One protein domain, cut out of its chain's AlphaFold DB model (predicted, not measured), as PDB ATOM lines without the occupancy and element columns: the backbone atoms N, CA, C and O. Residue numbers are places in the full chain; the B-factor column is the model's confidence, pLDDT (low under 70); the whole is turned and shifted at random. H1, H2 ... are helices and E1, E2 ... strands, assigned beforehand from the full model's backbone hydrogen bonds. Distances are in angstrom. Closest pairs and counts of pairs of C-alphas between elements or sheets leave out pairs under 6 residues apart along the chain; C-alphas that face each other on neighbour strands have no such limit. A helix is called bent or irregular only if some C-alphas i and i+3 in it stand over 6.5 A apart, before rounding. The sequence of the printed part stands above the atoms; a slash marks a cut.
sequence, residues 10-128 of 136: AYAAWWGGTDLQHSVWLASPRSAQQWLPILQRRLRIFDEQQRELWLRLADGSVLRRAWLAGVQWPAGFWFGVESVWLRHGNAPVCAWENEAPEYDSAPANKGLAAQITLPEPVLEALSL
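Overview. This is residues 10 to 128 of the 136 residues of an uncharacterized protein of Pseudomonas frederiksbergensis (UniProt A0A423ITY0). A three-stranded sheet, E1, E4 and E5, has helix H4 lying across one of its faces, and H5 packs on H4. A small two-stranded hairpin, E2 and E3, lies at the opposite end of the longest axis from the short helices H1 and H2, while H3 joins E1 to E2 and long loops, residues 69 to 82 and 98 to 119, make up much of the rest. The printed part has 119 residues, with five named helices and five named strands in the order H1, H2, E1, H3, E2, E3, H4, E4, E5, H5. Both sheets are antiparallel, the larger in the order E1, E4, E5, and the class is mixed, helices and strands. The whole is compact, with a radius of gyration of the C-alphas of 14.2 A and spans of 40 by 33 by 24 A.

Along the chain. H1, residues 10 to 16, begins with C-alpha 10 at (-39.957, 23.714, -41.929). H2 is residues 18 to 22 and E1 residues 24 to 27. H3, residues 32 to 41, is 15.0 A long; it is neither bent nor irregular, but only just: C-alphas 34 and 37 are 6.5 A apart. E2 is residues 44 to 46 and E3 residues 52 to 54. H4, residues 60 to 68, is 11.9 A long. E4, residues 83 to 88, is 15.4 A long, and E5, residues 91 to 97, is 16.9 A long. H5, residues 120 to 127, ends with C-alpha 127 at (-21.886, 7.537, -24.918).

Arrangement. In the larger sheet E4 is the inner strand. E1 and E4 are antiparallel, with N 25 and O 85 within hydrogen-bond range at 3.0 A. E4 and E5 form a hairpin, with N 86 and O 93 at 3.0 A. H4 is on this sheet at a height of 8.5 A, over E4 and E5, and runs across the strands, at 81 degrees to E4 on the local plane; its closest C-alphas to E5 are those of Trp 67 and Ala 95, 5.8 A apart. H5 touches H4, closest at the C-alphas of Ala 66 and Ala 125, 4.9 A, at a steep tilt of 42 degrees, opposite ways. H2 only grazes the sheet with residues 20 to 22, and only just touches H4, with 3 pairs of C-alphas within 8 A, the closest those of His 22 and Gly 60, 4.4 A. H2 is only just irregular: C-alphas 19 and 22 are 6.7 A apart. H1 is close to H2 but not clearly touching; the closest C-alphas, of Trp 14 and Leu 20, are 6.9 A apart. H3 is not on the larger sheet and is apart from H4 and H5. E2 and E3 form a hairpin, with N 53 and O 45 at 2.8 A. In H1, H4 and H5 every O i to N i+4 pair is within hydrogen-bond range; in H3 4 of 6 are, and in H2 0 of 1, with 0 of 2 O i to N i+3 pairs.

Size, cuts and confidence. The two C-alphas farthest apart are those of Ala 12 and Gln 49, 43.1 A. The printed part has no cut. The links H4 to E4, 14 residues, and E5 to H5, 22 residues, are long; the others are tight. Mean pLDDT of the printed part is 86.3, and residues 10 to 21 are under 70.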
ATOM      1  N   ALA A  10     -40.704  23.784 -43.183       62.59
ATOM      2  CA  ALA A  10     -39.957  23.714 -41.929       62.59
ATOM      3  C   ALA A  10     -40.868  23.404 -40.728       62.59
ATOM      4  O   ALA A  10     -40.516  22.566 -39.905       62.59
ATOM      5  N   TYR A  11     -42.056  24.017 -40.656       69.00
ATOM      6  CA  TYR A  11     -43.056  23.723 -39.624       69.00
ATOM      7  C   TYR A  11     -43.607  22.293 -39.747       69.00
ATOM      8  O   TYR A  11     -43.692  21.569 -38.755       69.00
ATOM      9  N   ALA A  12     -43.944  21.859 -40.965       66.19
ATOM     10  CA  ALA A  12     -44.456  20.516 -41.238       66.19
ATOM     11  C   ALA A  12     -43.403  19.431 -40.966       66.19
ATOM     12  O   ALA A  12     -43.724  18.410 -40.361       66.19
ATOM     13  N   ALA A  13     -42.144  19.675 -41.338       65.81
ATOM     14  CA  ALA A  13     -41.028  18.829 -40.941       65.81
ATOM     15  C   ALA A  13     -40.928  18.790 -39.408       65.81
ATOM     16  O   ALA A  13     -40.997  17.725 -38.808       65.81
ATOM     17  N   TRP A  14     -40.889  19.941 -38.740       64.94
ATOM     18  CA  TRP A  14     -40.746  19.999 -37.284       64.94
ATOM     19  C   TRP A  14     -41.821  19.196 -36.514       64.94
ATOM     20  O   TRP A  14     -41.509  18.570 -35.500       64.94
ATOM     21  N   TRP A  15     -43.068  19.173 -36.995       63.66
ATOM     22  CA  TRP A  15     -44.203  18.576 -36.271       63.66
ATOM     23  C   TRP A  15     -44.705  17.224 -36.811       63.66
ATOM     24  O   TRP A  15     -45.458  16.552 -36.108       63.66
ATOM     25  N   GLY A  16     -44.325  16.814 -38.029       56.16
ATOM     26  CA  GLY A  16     -45.004  15.731 -38.762       56.16
ATOM     27  C   GLY A  16     -44.190  14.475 -39.099       56.16
ATOM     28  O   GLY A  16     -44.792  13.463 -39.450       56.16
ATOM     29  N   GLY A  17     -42.854  14.487 -39.009       58.34
ATOM     30  CA  GLY A  17     -42.028  13.334 -39.407       58.34
ATOM     31  C   GLY A  17     -41.653  12.401 -38.250       58.34
ATOM     32  O   GLY A  17     -41.148  12.849 -37.221       58.34
ATOM     33  N   THR A  18     -41.829  11.087 -38.428       55.16
ATOM     34  CA  THR A  18     -41.347  10.050 -37.491       55.16
ATOM     35  C   THR A  18     -39.822  10.027 -37.386       55.16
ATOM     36  O   THR A  18     -39.287   9.868 -36.291       55.16
ATOM     37  N   ASP A  19     -39.127  10.312 -38.488       53.56
ATOM     38  CA  ASP A  19     -37.657  10.374 -38.548       53.56
ATOM     39  C   ASP A  19     -37.090  11.617 -37.839       53.56
ATOM     40  O   ASP A  19     -35.890  11.718 -37.583       53.56
ATOM     41  N   LEU A  20     -37.962  12.568 -37.481       55.91
ATOM     42  CA  LEU A  20     -37.589  13.874 -36.941       55.91
ATOM     43  C   LEU A  20     -37.638  13.927 -35.404       55.91
ATOM     44  O   LEU A  20     -37.250  14.925 -34.796       55.91
ATOM     45  N   GLN A  21     -38.027  12.825 -34.742       63.16
ATOM     46  CA  GLN A  21     -37.937  12.687 -33.276       63.16
ATOM     47  C   GLN A  21     -36.496  12.791 -32.748       63.16
ATOM     48  O   GLN A  21     -36.279  13.132 -31.579       63.16
ATOM     49  N   HIS A  22     -35.527  12.519 -33.623       72.50
ATOM     50  CA  HIS A  22     -34.097  12.584 -33.350       72.50
ATOM     51  C   HIS A  22     -33.405  13.706 -34.125       72.50
ATOM     52  O   HIS A  22     -32.184  13.716 -34.195       72.50
ATOM     53  N   SER A  23     -34.134  14.658 -34.708       77.44
ATOM     54  CA  SER A  23     -33.477  15.749 -35.425       77.44
ATOM     55  C   SER A  23     -32.787  16.729 -34.489       77.44
ATOM     56  O   SER A  23     -33.283  17.064 -33.412       77.44
ATOM     57  N   VAL A  24     -31.656  17.232 -34.972       85.88
ATOM     58  CA  VAL A  24     -30.928  18.366 -34.410       85.88
ATOM     59  C   VAL A  24     -31.103  19.534 -35.359       85.88
ATOM     60  O   VAL A  24     -30.882  19.392 -36.562       85.88
ATOM     61  N   TRP A  25     -31.481  20.684 -34.820       86.88
ATOM     62  CA  TRP A  25     -31.634  21.903 -35.597       86.88
ATOM     63  C   TRP A  25     -30.602  22.915 -35.147       86.88
ATOM     64  O   TRP A  25     -30.407  23.136 -33.956       86.88
ATOM     65  N   LEU A  26     -29.925  23.511 -36.118       89.06
ATOM     66  CA  LEU A  26     -28.860  24.471 -35.890       89.06
ATOM     67  C   LEU A  26     -29.304  25.789 -36.510       89.06
ATOM     68  O   LEU A  26     -29.519  25.851 -37.720       89.06
ATOM     69  N   ALA A  27     -29.458  26.820 -35.686       89.31
ATOM     70  CA  ALA A  27     -29.603  28.183 -36.174       89.31
ATOM     71  C   ALA A  27     -28.208  28.743 -36.460       89.31
ATOM     72  O   ALA A  27     -27.273  28.532 -35.685       89.31
ATOM     73  N   SER A  28     -28.049  29.411 -37.596       88.69
ATOM     74  CA  SER A  28     -26.785  30.018 -37.996       88.69
ATOM     75  C   SER A  28     -27.050  31.213 -38.911       88.69
ATOM     76  O   SER A  28     -27.894  31.096 -39.804       88.69
ATOM     77  N   PRO A  29     -26.287  32.313 -38.779       84.56
ATOM     78  CA  PRO A  29     -26.344  33.439 -39.704       84.56
ATOM     79  C   PRO A  29     -25.521  33.158 -40.973       84.56
ATOM     80  O   PRO A  29     -25.496  33.961 -41.904       84.56
ATOM     81  N   ARG A  30     -24.795  32.029 -41.014       86.38
ATOM     82  CA  ARG A  30     -23.928  31.630 -42.126       86.38
ATOM     83  C   ARG A  30     -24.762  31.068 -43.271       86.38
ATOM     84  O   ARG A  30     -25.748  30.362 -43.067       86.38
ATOM     85  N   SER A  31     -24.303  31.289 -44.499       88.06
ATOM     86  CA  SER A  31     -24.901  30.621 -45.655       88.06
ATOM     87  C   SER A  31     -24.611  29.116 -45.645       88.06
ATOM     88  O   SER A  31     -23.616  28.657 -45.077       88.06
ATOM     89  N   ALA A  32     -25.427  28.330 -46.354       83.44
ATOM     90  CA  ALA A  32     -25.216  26.884 -46.483       83.44
ATOM     91  C   ALA A  32     -23.812  26.529 -47.023       83.44
ATOM     92  O   ALA A  32     -23.188  25.573 -46.562       83.44
ATOM     93  N   GLN A  33     -23.272  27.335 -47.947       87.12
ATOM     94  CA  GLN A  33     -21.922  27.146 -48.495       87.12
ATOM     95  C   GLN A  33     -20.830  27.360 -47.436       87.12
ATOM     96  O   GLN A  33     -19.837  26.637 -47.406       87.12
ATOM     97  N   GLN A  34     -21.023  28.332 -46.543       88.94
ATOM     98  CA  GLN A  34     -20.118  28.589 -45.420       88.94
ATOM     99  C   GLN A  34     -20.257  27.532 -44.314       88.94
ATOM    100  O   GLN A  34     -19.338  27.358 -43.515       88.94
ATOM    101  N   TRP A  35     -21.379  26.809 -44.282       87.94
ATOM    102  CA  TRP A  35     -21.696  25.840 -43.239       87.94
ATOM    103  C   TRP A  35     -20.981  24.505 -43.377       87.94
ATOM    104  O   TRP A  35     -20.504  23.947 -42.388       87.94
ATOM    105  N   LEU A  36     -20.855  24.005 -44.605       87.94
ATOM    106  CA  LEU A  36     -20.194  22.734 -44.889       87.94
ATOM    107  C   LEU A  36     -18.802  22.595 -44.231       87.94
ATOM    108  O   LEU A  36     -18.589  21.607 -43.527       87.94
ATOM    109  N   PRO A  37     -17.865  23.555 -44.369       88.62
ATOM    110  CA  PRO A  37     -16.557  23.433 -43.729       88.62
ATOM    111  C   PRO A  37     -16.623  23.497 -42.196       88.62
ATOM    112  O   PRO A  37     -15.763  22.931 -41.528       88.62
ATOM    113  N   ILE A  38     -17.632  24.160 -41.624       89.56
ATOM    114  CA  ILE A  38     -17.858  24.178 -40.174       89.56
ATOM    115  C   ILE A  38     -18.369  22.801 -39.724       89.56
ATOM    116  O   ILE A  38     -17.975  22.311 -38.670       89.56
ATOM    117  N   LEU A  39     -19.235  22.135 -40.501       88.88
ATOM    118  CA  LEU A  39     -19.703  20.764 -40.216       88.88
ATOM    119  C   LEU A  39     -18.560  19.766 -40.257       88.88
ATOM    120  O   LEU A  39     -18.433  18.959 -39.346       88.88
ATOM    121  N   GLN A  40     -17.684  19.863 -41.250       89.06
ATOM    122  CA  GLN A  40     -16.570  18.930 -41.397       89.06
ATOM    123  C   GLN A  40     -15.614  18.927 -40.194       89.06
ATOM    124  O   GLN A  40     -15.229  17.850 -39.742       89.06
ATOM    125  N   ARG A  41     -15.293  20.099 -39.626       89.81
ATOM    126  CA  ARG A  41     -14.350  20.233 -38.492       89.81
ATOM    127  C   ARG A  41     -14.766  19.494 -37.223       89.81
ATOM    128  O   ARG A  41     -13.910  19.181 -36.407       89.81
ATOM    129  N   ARG A  42     -16.063  19.246 -37.052       90.38
ATOM    130  CA  ARG A  42     -16.644  18.638 -35.846       90.38
ATOM    131  C   ARG A  42     -17.015  17.165 -36.012       90.38
ATOM    132  O   ARG A  42     -17.499  16.552 -35.070       90.38
ATOM    133  N   LEU A  43     -16.801  16.594 -37.203       89.88
ATOM    134  CA  LEU A  43     -17.065  15.175 -37.461       89.88
ATOM    135  C   LEU A  43     -15.951  14.273 -36.928       89.88
ATOM    136  O   LEU A  43     -16.255  13.197 -36.422       89.88
ATOM    137  N   ARG A  44     -14.686  14.698 -37.039       94.25
ATOM    138  CA  ARG A  44     -13.530  13.999 -36.464       94.25
ATOM    139  C   ARG A  44     -12.994  14.783 -35.280       94.25
ATOM    140  O   ARG A  44     -12.688  15.968 -35.409       94.25
ATOM    141  N   ILE A  45     -12.888  14.116 -34.140       93.88
ATOM    142  CA  ILE A  45     -12.466  14.704 -32.868       93.88
ATOM    143  C   ILE A  45     -11.417  13.815 -32.207       93.88
ATOM    144  O   ILE A  45     -11.292  12.640 -32.547       93.88
ATOM    145  N   PHE A  46     -10.662  14.388 -31.280       96.31
ATOM    146  CA  PHE A  46      -9.829  13.649 -30.343       96.31
ATOM    147  C   PHE A  46     -10.559  13.494 -29.011       96.31
ATOM    148  O   PHE A  46     -11.347  14.362 -28.630       96.31
ATOM    149  N   ASP A  47     -10.262  12.429 -28.280       95.81
ATOM    150  CA  ASP A  47     -10.433  12.428 -26.829       95.81
ATOM    151  C   ASP A  47      -9.195  13.011 -26.121       95.81
ATOM    152  O   ASP A  47      -8.209  13.413 -26.753       95.81
ATOM    153  N   GLU A  48      -9.235  13.074 -24.792       95.00
ATOM    154  CA  GLU A  48      -8.119  13.576 -23.980       95.00
ATOM    155  C   GLU A  48      -6.853  12.706 -24.101       95.00
ATOM    156  O   GLU A  48      -5.740  13.193 -23.902       95.00
ATOM    157  N   GLN A  49      -7.000  11.442 -24.508       95.69
ATOM    158  CA  GLN A  49      -5.915  10.484 -24.741       95.69
ATOM    159  C   GLN A  49      -5.366  10.555 -26.179       95.69
ATOM    160  O   GLN A  49      -4.532   9.732 -26.556       95.69
ATOM    161  N   GLN A  50      -5.809  11.534 -26.980       94.75
ATOM    162  CA  GLN A  50      -5.450  11.717 -28.393       94.75
ATOM    163  C   GLN A  50      -5.875  10.556 -29.304       94.75
ATOM    164  O   GLN A  50      -5.319  10.364 -30.388       94.75
ATOM    165  N   ARG A  51      -6.897   9.794 -28.909       95.56
ATOM    166  CA  ARG A  51      -7.538   8.817 -29.789       95.56
ATOM    167  C   ARG A  51      -8.542   9.531 -30.679       95.56
ATOM    168  O   ARG A  51      -9.329  10.356 -30.221       95.56
ATOM    169  N   GLU A  52      -8.513   9.207 -31.965       96.31
ATOM    170  CA  GLU A  52      -9.456   9.768 -32.927       96.31
ATOM    171  C   GLU A  52     -10.815   9.071 -32.851       96.31
ATOM    172  O   GLU A  52     -10.907   7.843 -32.887       96.31
ATOM    173  N   LEU A  53     -11.880   9.869 -32.827       93.38
ATOM    174  CA  LEU A  53     -13.263   9.412 -32.813       93.38
ATOM    175  C   LEU A  53     -14.076  10.127 -33.899       93.38
ATOM    176  O   LEU A  53     -13.756  11.240 -34.329       93.38
ATOM    177  N   TRP A  54     -15.161   9.478 -34.322       91.69
ATOM    178  CA  TRP A  54     -16.129  10.039 -35.262       91.69
ATOM    179  C   TRP A  54     -17.434  10.373 -34.557       91.69
ATOM    180  O   TRP A  54     -18.059   9.510 -33.939       91.69
ATOM    181  N   LEU A  55     -17.877  11.618 -34.699       87.12
ATOM    182  CA  LEU A  55     -19.069  12.120 -34.039       87.12
ATOM    183  C   LEU A  55     -20.281  12.119 -34.979       87.12
ATOM    184  O   LEU A  55     -20.253  12.676 -36.078       87.12
ATOM    185  N   ARG A  56     -21.391  11.533 -34.519       77.88
ATOM    186  CA  ARG A  56     -22.680  11.527 -35.232       77.88
ATOM    187  C   ARG A  56     -23.561  12.679 -34.741       77.88
ATOM    188  O   ARG A  56     -24.480  12.486 -33.956       77.88
ATOM    189  N   LEU A  57     -23.275  13.892 -35.210       72.00
ATOM    190  CA  LEU A  57     -23.922  15.125 -34.731       72.00
ATOM    191  C   LEU A  57     -25.385  15.331 -35.141       72.00
ATOM    192  O   LEU A  57     -26.037  16.222 -34.607       72.00
ATOM    193  N   ALA A  58     -25.902  14.540 -36.077       73.69
ATOM    194  CA  ALA A  58     -27.300  14.619 -36.503       73.69
ATOM    195  C   ALA A  58     -28.253  13.788 -35.623       73.69
ATOM    196  O   ALA A  58     -29.440  13.715 -35.928       73.69
ATOM    197  N   ASP A  59     -27.753  13.160 -34.554       82.69
ATOM    198  CA  ASP A  59     -28.563  12.382 -33.618       82.69
ATOM    199  C   ASP A  59     -28.938  13.219 -32.385       82.69
ATOM    200  O   ASP A  59     -28.161  13.430 -31.449       82.69
ATOM    201  N   GLY A  60     -30.183  13.678 -32.364       84.12
ATOM    202  CA  GLY A  60     -30.752  14.467 -31.281       84.12
ATOM    203  C   GLY A  60     -30.936  13.683 -29.987       84.12
ATOM    204  O   GLY A  60     -31.054  14.299 -28.933       84.12
ATOM    205  N   SER A  61     -30.926  12.343 -30.004       83.38
ATOM    206  CA  SER A  61     -30.892  11.563 -28.759       83.38
ATOM    207  C   SER A  61     -29.556  11.713 -28.041       83.38
ATOM    208  O   SER A  61     -29.552  11.894 -26.825       83.38
ATOM    209  N   VAL A  62     -28.455  11.699 -28.794       86.69
ATOM    210  CA  VAL A  62     -27.086  11.826 -28.288       86.69
ATOM    211  C   VAL A  62     -26.872  13.217 -27.694       86.69
ATOM    212  O   VAL A  62     -26.509  13.342 -26.526       86.69
ATOM    213  N   LEU A  63     -27.198  14.273 -28.448       89.62
ATOM    214  CA  LEU A  63     -27.044  15.649 -27.957       89.62
ATOM    215  C   LEU A  63     -27.971  15.976 -26.784       89.62
ATOM    216  O   LEU A  63     -27.600  16.742 -25.898       89.62
ATOM    217  N   ARG A  64     -29.162  15.372 -26.730       89.19
ATOM    218  CA  ARG A  64     -30.085  15.547 -25.602       89.19
ATOM    219  C   ARG A  64     -29.529  14.959 -24.308       89.19
ATOM    220  O   ARG A  64     -29.794  15.526 -23.258       89.19
ATOM    221  N   ARG A  65     -28.766  13.862 -24.363       88.31
ATOM    222  CA  ARG A  65     -28.100  13.306 -23.171       88.31
ATOM    223  C   ARG A  65     -27.005  14.233 -22.665       88.31
ATOM    224  O   ARG A  65     -26.987  14.528 -21.477       88.31
ATOM    225  N   ALA A  66     -26.180  14.760 -23.569       91.06
ATOM    226  CA  ALA A  66     -25.198  15.790 -23.234       91.06
ATOM    227  C   ALA A  66     -25.861  17.015 -22.574       91.06
ATOM    228  O   ALA A  66     -25.426  17.458 -21.514       91.06
ATOM    229  N   TRP A  67     -26.969  17.501 -23.142       91.38
ATOM    230  CA  TRP A  67     -27.745  18.602 -22.566       91.38
ATOM    231  C   TRP A  67     -28.307  18.283 -21.172       91.38
ATOM    232  O   TRP A  67     -28.120  19.073 -20.252       91.38
ATOM    233  N   LEU A  68     -28.944  17.120 -20.984       91.19
ATOM    234  CA  LEU A  68     -29.480  16.702 -19.680       91.19
ATOM    235  C   LEU A  68     -28.384  16.514 -18.620       91.19
ATOM    236  O   LEU A  68     -28.631  16.758 -17.443       91.19
ATOM    237  N   ALA A  69     -27.184  16.104 -19.033       91.12
ATOM    238  CA  ALA A  69     -26.015  15.993 -18.165       91.12
ATOM    239  C   ALA A  69     -25.353  17.352 -17.856       91.12
ATOM    240  O   ALA A  69     -24.415  17.402 -17.065       91.12
ATOM    241  N   GLY A  70     -25.816  18.453 -18.461       91.69
ATOM    242  CA  GLY A  70     -25.289  19.799 -18.218       91.69
ATOM    243  C   GLY A  70     -23.840  19.995 -18.672       91.69
ATOM    244  O   GLY A  70     -23.155  20.885 -18.160       91.69
ATOM    245  N   VAL A  71     -23.354  19.164 -19.602       92.56
ATOM    246  CA  VAL A  71     -21.947  19.204 -20.020       92.56
ATOM    247  C   VAL A  71     -21.634  20.481 -20.788       92.56
ATOM    248  O   VAL A  71     -22.443  20.982 -21.571       92.56
ATOM    249  N   GLN A  72     -20.423  20.987 -20.586       91.12
ATOM    250  CA  GLN A  72     -19.920  22.151 -21.301       91.12
ATOM    251  C   GLN A  72     -19.151  21.701 -22.540       91.12
ATOM    252  O   GLN A  72     -18.229  20.889 -22.456       91.12
ATOM    253  N   TRP A  73     -19.534  22.236 -23.697       92.50
ATOM    254  CA  TRP A  73     -18.807  22.010 -24.941       92.50
ATOM    255  C   TRP A  73     -17.508  22.825 -24.947       92.50
ATOM    256  O   TRP A  73     -17.496  23.942 -24.422       92.50
ATOM    257  N   PRO A  74     -16.418  22.314 -25.544       92.81
ATOM    258  CA  PRO A  74     -15.193  23.089 -25.662       92.81
ATOM    259  C   PRO A  74     -15.411  24.313 -26.560       92.81
ATOM    260  O   PRO A  74     -16.198  24.271 -27.511       92.81
ATOM    261  N   ALA A  75     -14.685  25.394 -26.269       90.31
ATOM    262  CA  ALA A  75     -14.720  26.609 -27.074       90.31
ATOM    263  C   ALA A  75     -14.431  26.299 -28.552       90.31
ATOM    264  O   ALA A  75     -13.604  25.445 -28.881       90.31
ATOM    265  N   GLY A  76     -15.148  26.971 -29.445       91.69
ATOM    266  CA  GLY A  76     -15.038  26.795 -30.884       91.69
ATOM    267  C   GLY A  76     -15.791  25.600 -31.456       91.69
ATOM    268  O   GLY A  76     -15.917  25.509 -32.680       91.69
ATOM    269  N   PHE A  77     -16.298  24.682 -30.624       93.31
ATOM    270  CA  PHE A  77     -17.015  23.499 -31.106       93.31
ATOM    271  C   PHE A  77     -18.282  23.872 -31.885       93.31
ATOM    272  O   PHE A  77     -18.577  23.286 -32.932       93.31
ATOM    273  N   TRP A  78     -19.001  24.883 -31.399       92.19
ATOM    274  CA  TRP A  78     -20.233  25.391 -31.997       92.19
ATOM    275  C   TRP A  78     -20.025  26.694 -32.777       92.19
ATOM    276  O   TRP A  78     -20.979  27.420 -33.034       92.19
ATOM    277  N   PHE A  79     -18.801  26.980 -33.225       92.44
ATOM    278  CA  PHE A  79     -18.512  28.176 -34.011       92.44
ATOM    279  C   PHE A  79     -19.453  28.358 -35.203       92.44
ATOM    280  O   PHE A  79     -19.673  27.452 -36.010       92.44
ATOM    281  N   GLY A  80     -19.982  29.571 -35.332       91.38
ATOM    282  CA  GLY A  80     -20.962  29.940 -36.343       91.38
ATOM    283  C   GLY A  80     -22.361  29.355 -36.129       91.38
ATOM    284  O   GLY A  80     -23.225  29.642 -36.951       91.38
ATOM    285  N   VAL A  81     -22.610  28.553 -35.088       91.62
ATOM    286  CA  VAL A  81     -23.960  28.158 -34.649       91.62
ATOM    287  C   VAL A  81     -24.431  29.188 -33.630       91.62
ATOM    288  O   VAL A  81     -23.744  29.383 -32.642       91.62
ATOM    289  N   GLU A  82     -25.589  29.811 -33.825       92.81
ATOM    290  CA  GLU A  82     -26.219  30.672 -32.808       92.81
ATOM    291  C   GLU A  82     -26.892  29.837 -31.730       92.81
ATOM    292  O   GLU A  82     -26.750  30.098 -30.544       92.81
ATOM    293  N   SER A  83     -27.640  28.815 -32.137       91.75
ATOM    294  CA  SER A  83     -28.338  27.949 -31.194       91.75
ATOM    295  C   SER A  83     -28.545  26.540 -31.732       91.75
ATOM    296  O   SER A  83     -28.716  26.313 -32.935       91.75
ATOM    297  N   VAL A  84     -28.530  25.583 -30.808       91.31
ATOM    298  CA  VAL A  84     -28.810  24.167 -31.043       91.31
ATOM    299  C   VAL A  84     -30.157  23.847 -30.419       91.31
ATOM    300  O   VAL A  84     -30.336  23.932 -29.205       91.31
ATOM    301  N   TRP A  85     -31.101  23.430 -31.251       90.38
ATOM    302  CA  TRP A  85     -32.446  23.064 -30.834       90.38
ATOM    303  C   TRP A  85     -32.646  21.563 -30.971       90.38
ATOM    304  O   TRP A  85     -32.330  20.955 -31.997       90.38
ATOM    305  N   LEU A  86     -33.202  20.976 -29.917       87.56
ATOM    306  CA  LEU A  86     -33.511  19.558 -29.822       87.56
ATOM    307  C   LEU A  86     -34.994  19.395 -29.502       87.56
ATOM    308  O   LEU A  86     -35.636  20.286 -28.945       87.56
ATOM    309  N   ARG A  87     -35.549  18.224 -29.802       83.69
ATOM    310  CA  ARG A  87     -36.857  17.839 -29.266       83.69
ATOM    311  C   ARG A  87     -36.671  17.251 -27.868       83.69
ATOM    312  O   ARG A  87     -35.829  16.377 -27.680       83.69
ATOM    313  N   HIS A  88     -37.477  17.649 -26.893       83.75
ATOM    314  CA  HIS A  88     -37.576  16.975 -25.597       83.75
ATOM    315  C   HIS A  88     -39.055  16.777 -25.252       83.75
ATOM    316  O   HIS A  88     -39.831  17.732 -25.213       83.75
ATOM    317  N   GLY A  89     -39.480  15.517 -25.108       81.19
ATOM    318  CA  GLY A  89     -40.903  15.170 -25.116       81.19
ATOM    319  C   GLY A  89     -41.586  15.643 -26.407       81.19
ATOM    320  O   GLY A  89     -41.182  15.273 -27.513       81.19
ATOM    321  N   ASN A  90     -42.601  16.497 -26.267       75.50
ATOM    322  CA  ASN A  90     -43.351  17.081 -27.386       75.50
ATOM    323  C   ASN A  90     -43.032  18.563 -27.637       75.50
ATOM    324  O   ASN A  90     -43.787  19.227 -28.340       75.50
ATOM    325  N   ALA A  91     -41.928  19.083 -27.091       80.44
ATOM    326  CA  ALA A  91     -41.560  20.489 -27.231       80.44
ATOM    327  C   ALA A  91     -40.149  20.685 -27.823       80.44
ATOM    328  O   ALA A  91     -39.258  19.864 -27.575       80.44
ATOM    329  N   PRO A  92     -39.927  21.774 -28.590       80.62
ATOM    330  CA  PRO A  92     -38.585  22.286 -28.856       80.62
ATOM    331  C   PRO A  92     -37.940  22.775 -27.560       80.62
ATOM    332  O   PRO A  92     -38.555  23.535 -26.814       80.62
ATOM    333  N   VAL A  93     -36.680  22.413 -27.344       86.81
ATOM    334  CA  VAL A  93     -35.833  22.986 -26.294       86.81
ATOM    335  C   VAL A  93     -34.558  23.548 -26.914       86.81
ATOM    336  O   VAL A  93     -33.960  22.916 -27.789       86.81
ATOM    337  N   CYS A  94     -34.159  24.744 -26.477       90.06
ATOM    338  CA  CYS A  94     -32.848  25.302 -26.797       90.06
ATOM    339  C   CYS A  94     -31.829  24.609 -25.891       90.06
ATOM    340  O   CYS A  94     -31.859  24.784 -24.674       90.06
ATOM    341  N   ALA A  95     -30.998  23.749 -26.470       90.75
ATOM    342  CA  ALA A  95     -30.021  22.956 -25.733       90.75
ATOM    343  C   ALA A  95     -28.679  23.678 -25.574       90.75
ATOM    344  O   ALA A  95     -27.897  23.341 -24.689       90.75
ATOM    345  N   TRP A  96     -28.412  24.646 -26.448       92.25
ATOM    346  CA  TRP A  96     -27.225  25.483 -26.415       92.25
ATOM    347  C   TRP A  96     -27.495  26.762 -27.209       92.25
ATOM    348  O   TRP A  96     -28.170  26.708 -28.241       92.25
ATOM    349  N   GLU A  97     -26.960  27.886 -26.748       92.50
ATOM    350  CA  GLU A  97     -27.089  29.195 -27.386       92.50
ATOM    351  C   GLU A  97     -25.808  30.007 -27.171       92.50
ATOM    352  O   GLU A  97     -25.154  29.884 -26.134       92.50
ATOM    353  N   ASN A  98     -25.452  30.821 -28.158       89.12
ATOM    354  CA  ASN A  98     -24.345  31.760 -28.112       89.12
ATOM    355  C   ASN A  98     -24.728  33.029 -28.875       89.12
ATOM    356  O   ASN A  98     -25.068  32.974 -30.055       89.12
ATOM    357  N   GLU A  99     -24.635  34.168 -28.194       86.38
ATOM    358  CA  GLU A  99     -24.971  35.487 -28.735       86.38
ATOM    359  C   GLU A  99     -23.967  35.978 -29.790       86.38
ATOM    360  O   GLU A  99     -24.293  36.854 -30.586       86.38
ATOM    361  N   ALA A 100     -22.747  35.431 -29.798       88.12
ATOM    362  CA  ALA A 100     -21.643  35.914 -30.623       88.12
ATOM    363  C   ALA A 100     -20.879  34.743 -31.292       88.12
ATOM    364  O   ALA A 100     -19.672  34.561 -31.086       88.12
ATOM    365  N   PRO A 101     -21.561  33.892 -32.078       85.69
ATOM    366  CA  PRO A 101     -21.028  32.605 -32.523       85.69
ATOM    367  C   PRO A 101     -19.891  32.702 -33.538       85.69
ATOM    368  O   PRO A 101     -19.119  31.758 -33.703       85.69
ATOM    369  N   GLU A 102     -19.755  33.828 -34.233       84.94
ATOM    370  CA  GLU A 102     -18.620  34.134 -35.097       84.94
ATOM    371  C   GLU A 102     -17.338  34.497 -34.342       84.94
ATOM    372  O   GLU A 102     -16.276  34.510 -34.964       84.94
ATOM    373  N   TYR A 103     -17.427  34.767 -33.039       87.25
ATOM    374  CA  TYR A 103     -16.280  35.038 -32.170       87.25
ATOM    375  C   TYR A 103     -15.928  33.850 -31.270       87.25
ATOM    376  O   TYR A 103     -14.957  33.917 -30.515       87.25
ATOM    377  N   ASP A 104     -16.684  32.753 -31.360       87.31
ATOM    378  CA  ASP A 104     -16.336  31.514 -30.677       87.31
ATOM    379  C   ASP A 104     -14.962  31.013 -31.165       87.31
ATOM    380  O   ASP A 104     -14.625  31.079 -32.349       87.31
ATOM    381  N   SER A 105     -14.115  30.545 -30.254       87.81
ATOM    382  CA  SER A 105     -12.697  30.297 -30.549       87.81
ATOM    383  C   SER A 105     -12.481  28.973 -31.289       87.81
ATOM    384  O   SER A 105     -12.019  27.996 -30.706       87.81
ATOM    385  N   ALA A 106     -12.816  28.920 -32.581       90.62
ATOM    386  CA  ALA A 106     -12.636  27.727 -33.409       90.62
ATOM    387  C   ALA A 106     -11.198  27.523 -33.907       90.62
ATOM    388  O   ALA A 106     -10.531  28.480 -34.312       90.62
ATOM    389  N   PRO A 107     -10.740  26.259 -33.997       90.19
ATOM    390  CA  PRO A 107      -9.491  25.945 -34.670       90.19
ATOM    391  C   PRO A 107      -9.576  26.244 -36.175       90.19
ATOM    392  O   PRO A 107     -10.653  26.298 -36.782       90.19
ATOM    393  N   ALA A 108      -8.402  26.396 -36.795       87.94
ATOM    394  CA  ALA A 108      -8.278  26.555 -38.241       87.94
ATOM    395  C   ALA A 108      -8.971  25.409 -38.992       87.94
ATOM    396  O   ALA A 108      -9.069  24.296 -38.497       87.94
ATOM    397  N   ASN A 109      -9.426  25.657 -40.218       88.69
ATOM    398  CA  ASN A 109     -10.069  24.621 -41.016       88.69
ATOM    399  C   ASN A 109      -9.059  23.711 -41.724       88.69
ATOM    400  O   ASN A 109      -8.572  24.073 -42.793       88.69
ATOM    401  N   LYS A 110      -8.815  22.506 -41.210       88.69
ATOM    402  CA  LYS A 110      -8.046  21.459 -41.914       88.69
ATOM    403  C   LYS A 110      -8.943  20.362 -42.508       88.69
ATOM    404  O   LYS A 110      -8.529  19.212 -42.644       88.69
ATOM    405  N   GLY A 111     -10.189  20.703 -42.853       88.94
ATOM    406  CA  GLY A 111     -11.158  19.774 -43.436       88.94
ATOM    407  C   GLY A 111     -11.620  18.719 -42.431       88.94
ATOM    408  O   GLY A 111     -12.053  19.062 -41.335       88.94
ATOM    409  N   LEU A 112     -11.526  17.441 -42.810       90.00
ATOM    410  CA  LEU A 112     -11.925  16.294 -41.983       90.00
ATOM    411  C   LEU A 112     -10.819  15.813 -41.025       90.00
ATOM    412  O   LEU A 112     -10.946  14.733 -40.461       90.00
ATOM    413  N   ALA A 113      -9.698  16.516 -40.866       91.75
ATOM    414  CA  ALA A 113      -8.727  16.142 -39.835       91.75
ATOM    415  C   ALA A 113      -9.340  16.324 -38.433       91.75
ATOM    416  O   ALA A 113     -10.094  17.277 -38.217       91.75
ATOM    417  N   ALA A 114      -8.995  15.444 -37.487       91.31
ATOM    418  CA  ALA A 114      -9.333  15.647 -36.081       91.31
ATOM    419  C   ALA A 114      -8.587  16.879 -35.550       91.31
ATOM    420  O   ALA A 114      -7.382  17.033 -35.765       91.31
ATOM    421  N   GLN A 115      -9.327  17.816 -34.957       92.69
ATOM    422  CA  GLN A 115      -8.812  19.150 -34.599       92.69
ATOM    423  C   GLN A 115      -9.359  19.684 -33.278       92.69
ATOM    424  O   GLN A 115      -8.842  20.669 -32.761       92.69
ATOM    425  N   ILE A 116     -10.417  19.063 -32.761       93.75
ATOM    426  CA  ILE A 116     -11.062  19.434 -31.510       93.75
ATOM    427  C   ILE A 116     -10.926  18.247 -30.573       93.75
ATOM    428  O   ILE A 116     -11.251  17.126 -30.962       93.75
ATOM    429  N   THR A 117     -10.467  18.501 -29.355       95.44
ATOM    430  CA  THR A 117     -10.499  17.518 -28.276       95.44
ATOM    431  C   THR A 117     -11.797  17.689 -27.502       95.44
ATOM    432  O   THR A 117     -12.089  18.790 -27.032       95.44
ATOM    433  N   LEU A 118     -12.592  16.623 -27.390       95.19
ATOM    434  CA  LEU A 118     -13.746  16.604 -26.499       95.19
ATOM    435  C   LEU A 118     -13.305  16.155 -25.099       95.19
ATOM    436  O   LEU A 118     -12.652  15.115 -24.996       95.19
ATOM    437  N   PRO A 119     -13.669  16.906 -24.044       95.00
ATOM    438  CA  PRO A 119     -13.424  16.487 -22.671       95.00
ATOM    439  C   PRO A 119     -14.132  15.173 -22.333       95.00
ATOM    440  O   PRO A 119     -15.227  14.912 -22.849       95.00
ATOM    441  N   GLU A 120     -13.564  14.397 -21.410       94.62
ATOM    442  CA  GLU A 120     -14.130  13.104 -20.992       94.62
ATOM    443  C   GLU A 120     -15.606  13.210 -20.556       94.62
ATOM    444  O   GLU A 120     -16.418  12.442 -21.072       94.62
ATOM    445  N   PRO A 121     -16.038  14.213 -19.755       94.75
ATOM    446  CA  PRO A 121     -17.449  14.333 -19.368       94.75
ATOM    447  C   PRO A 121     -18.406  14.481 -20.557       94.75
ATOM    448  O   PRO A 121     -19.544  14.012 -20.521       94.75
ATOM    449  N   VAL A 122     -17.955  15.134 -21.635       94.12
ATOM    450  CA  VAL A 122     -18.750  15.269 -22.861       94.12
ATOM    451  C   VAL A 122     -18.843  13.912 -23.553       94.12
ATOM    452  O   VAL A 122     -19.937  13.490 -23.918       94.12
ATOM    453  N   LEU A 123     -17.720  13.209 -23.706       93.50
ATOM    454  CA  LEU A 123     -17.680  11.887 -24.334       93.50
ATOM    455  C   LEU A 123     -18.524  10.859 -23.579       93.50
ATOM    456  O   LEU A 123     -19.301  10.136 -24.210       93.50
ATOM    457  N   GLU A 124     -18.440  10.837 -22.251       93.06
ATOM    458  CA  GLU A 124     -19.272   9.996 -21.391       93.06
ATOM    459  C   GLU A 124     -20.758  10.281 -21.628       93.06
ATOM    460  O   GLU A 124     -21.516   9.366 -21.956       93.06
ATOM    461  N   ALA A 125     -21.177  11.550 -21.567       92.44
ATOM    462  CA  ALA A 125     -22.578  11.925 -21.748       92.44
ATOM    463  C   ALA A 125     -23.125  11.564 -23.141       92.44
ATOM    464  O   ALA A 125     -24.279  11.144 -23.278       92.44
ATOM    465  N   LEU A 126     -22.298  11.684 -24.183       90.38
ATOM    466  CA  LEU A 126     -22.653  11.278 -25.545       90.38
ATOM    467  C   LEU A 126     -22.766   9.748 -25.674       90.38
ATOM    468  O   LEU A 126     -23.613   9.256 -26.429       90.38
ATOM    469  N   SER A 127     -21.962   9.006 -24.909       88.62
ATOM    470  CA  SER A 127     -21.886   7.537 -24.918       88.62
ATOM    471  C   SER A 127     -22.943   6.857 -24.052       88.62
ATOM    472  O   SER A 127     -23.151   5.650 -24.183       88.62
ATOM    473  N   LEU A 128     -23.636   7.612 -23.193       84.81
ATOM    474  CA  LEU A 128     -24.736   7.086 -22.394       84.81
ATOM    475  C   LEU A 128     -25.772   6.380 -23.290       84.81
ATOM    476  O   LEU A 128     -26.061   6.846 -24.397       84.81
TER     477      LEU A 128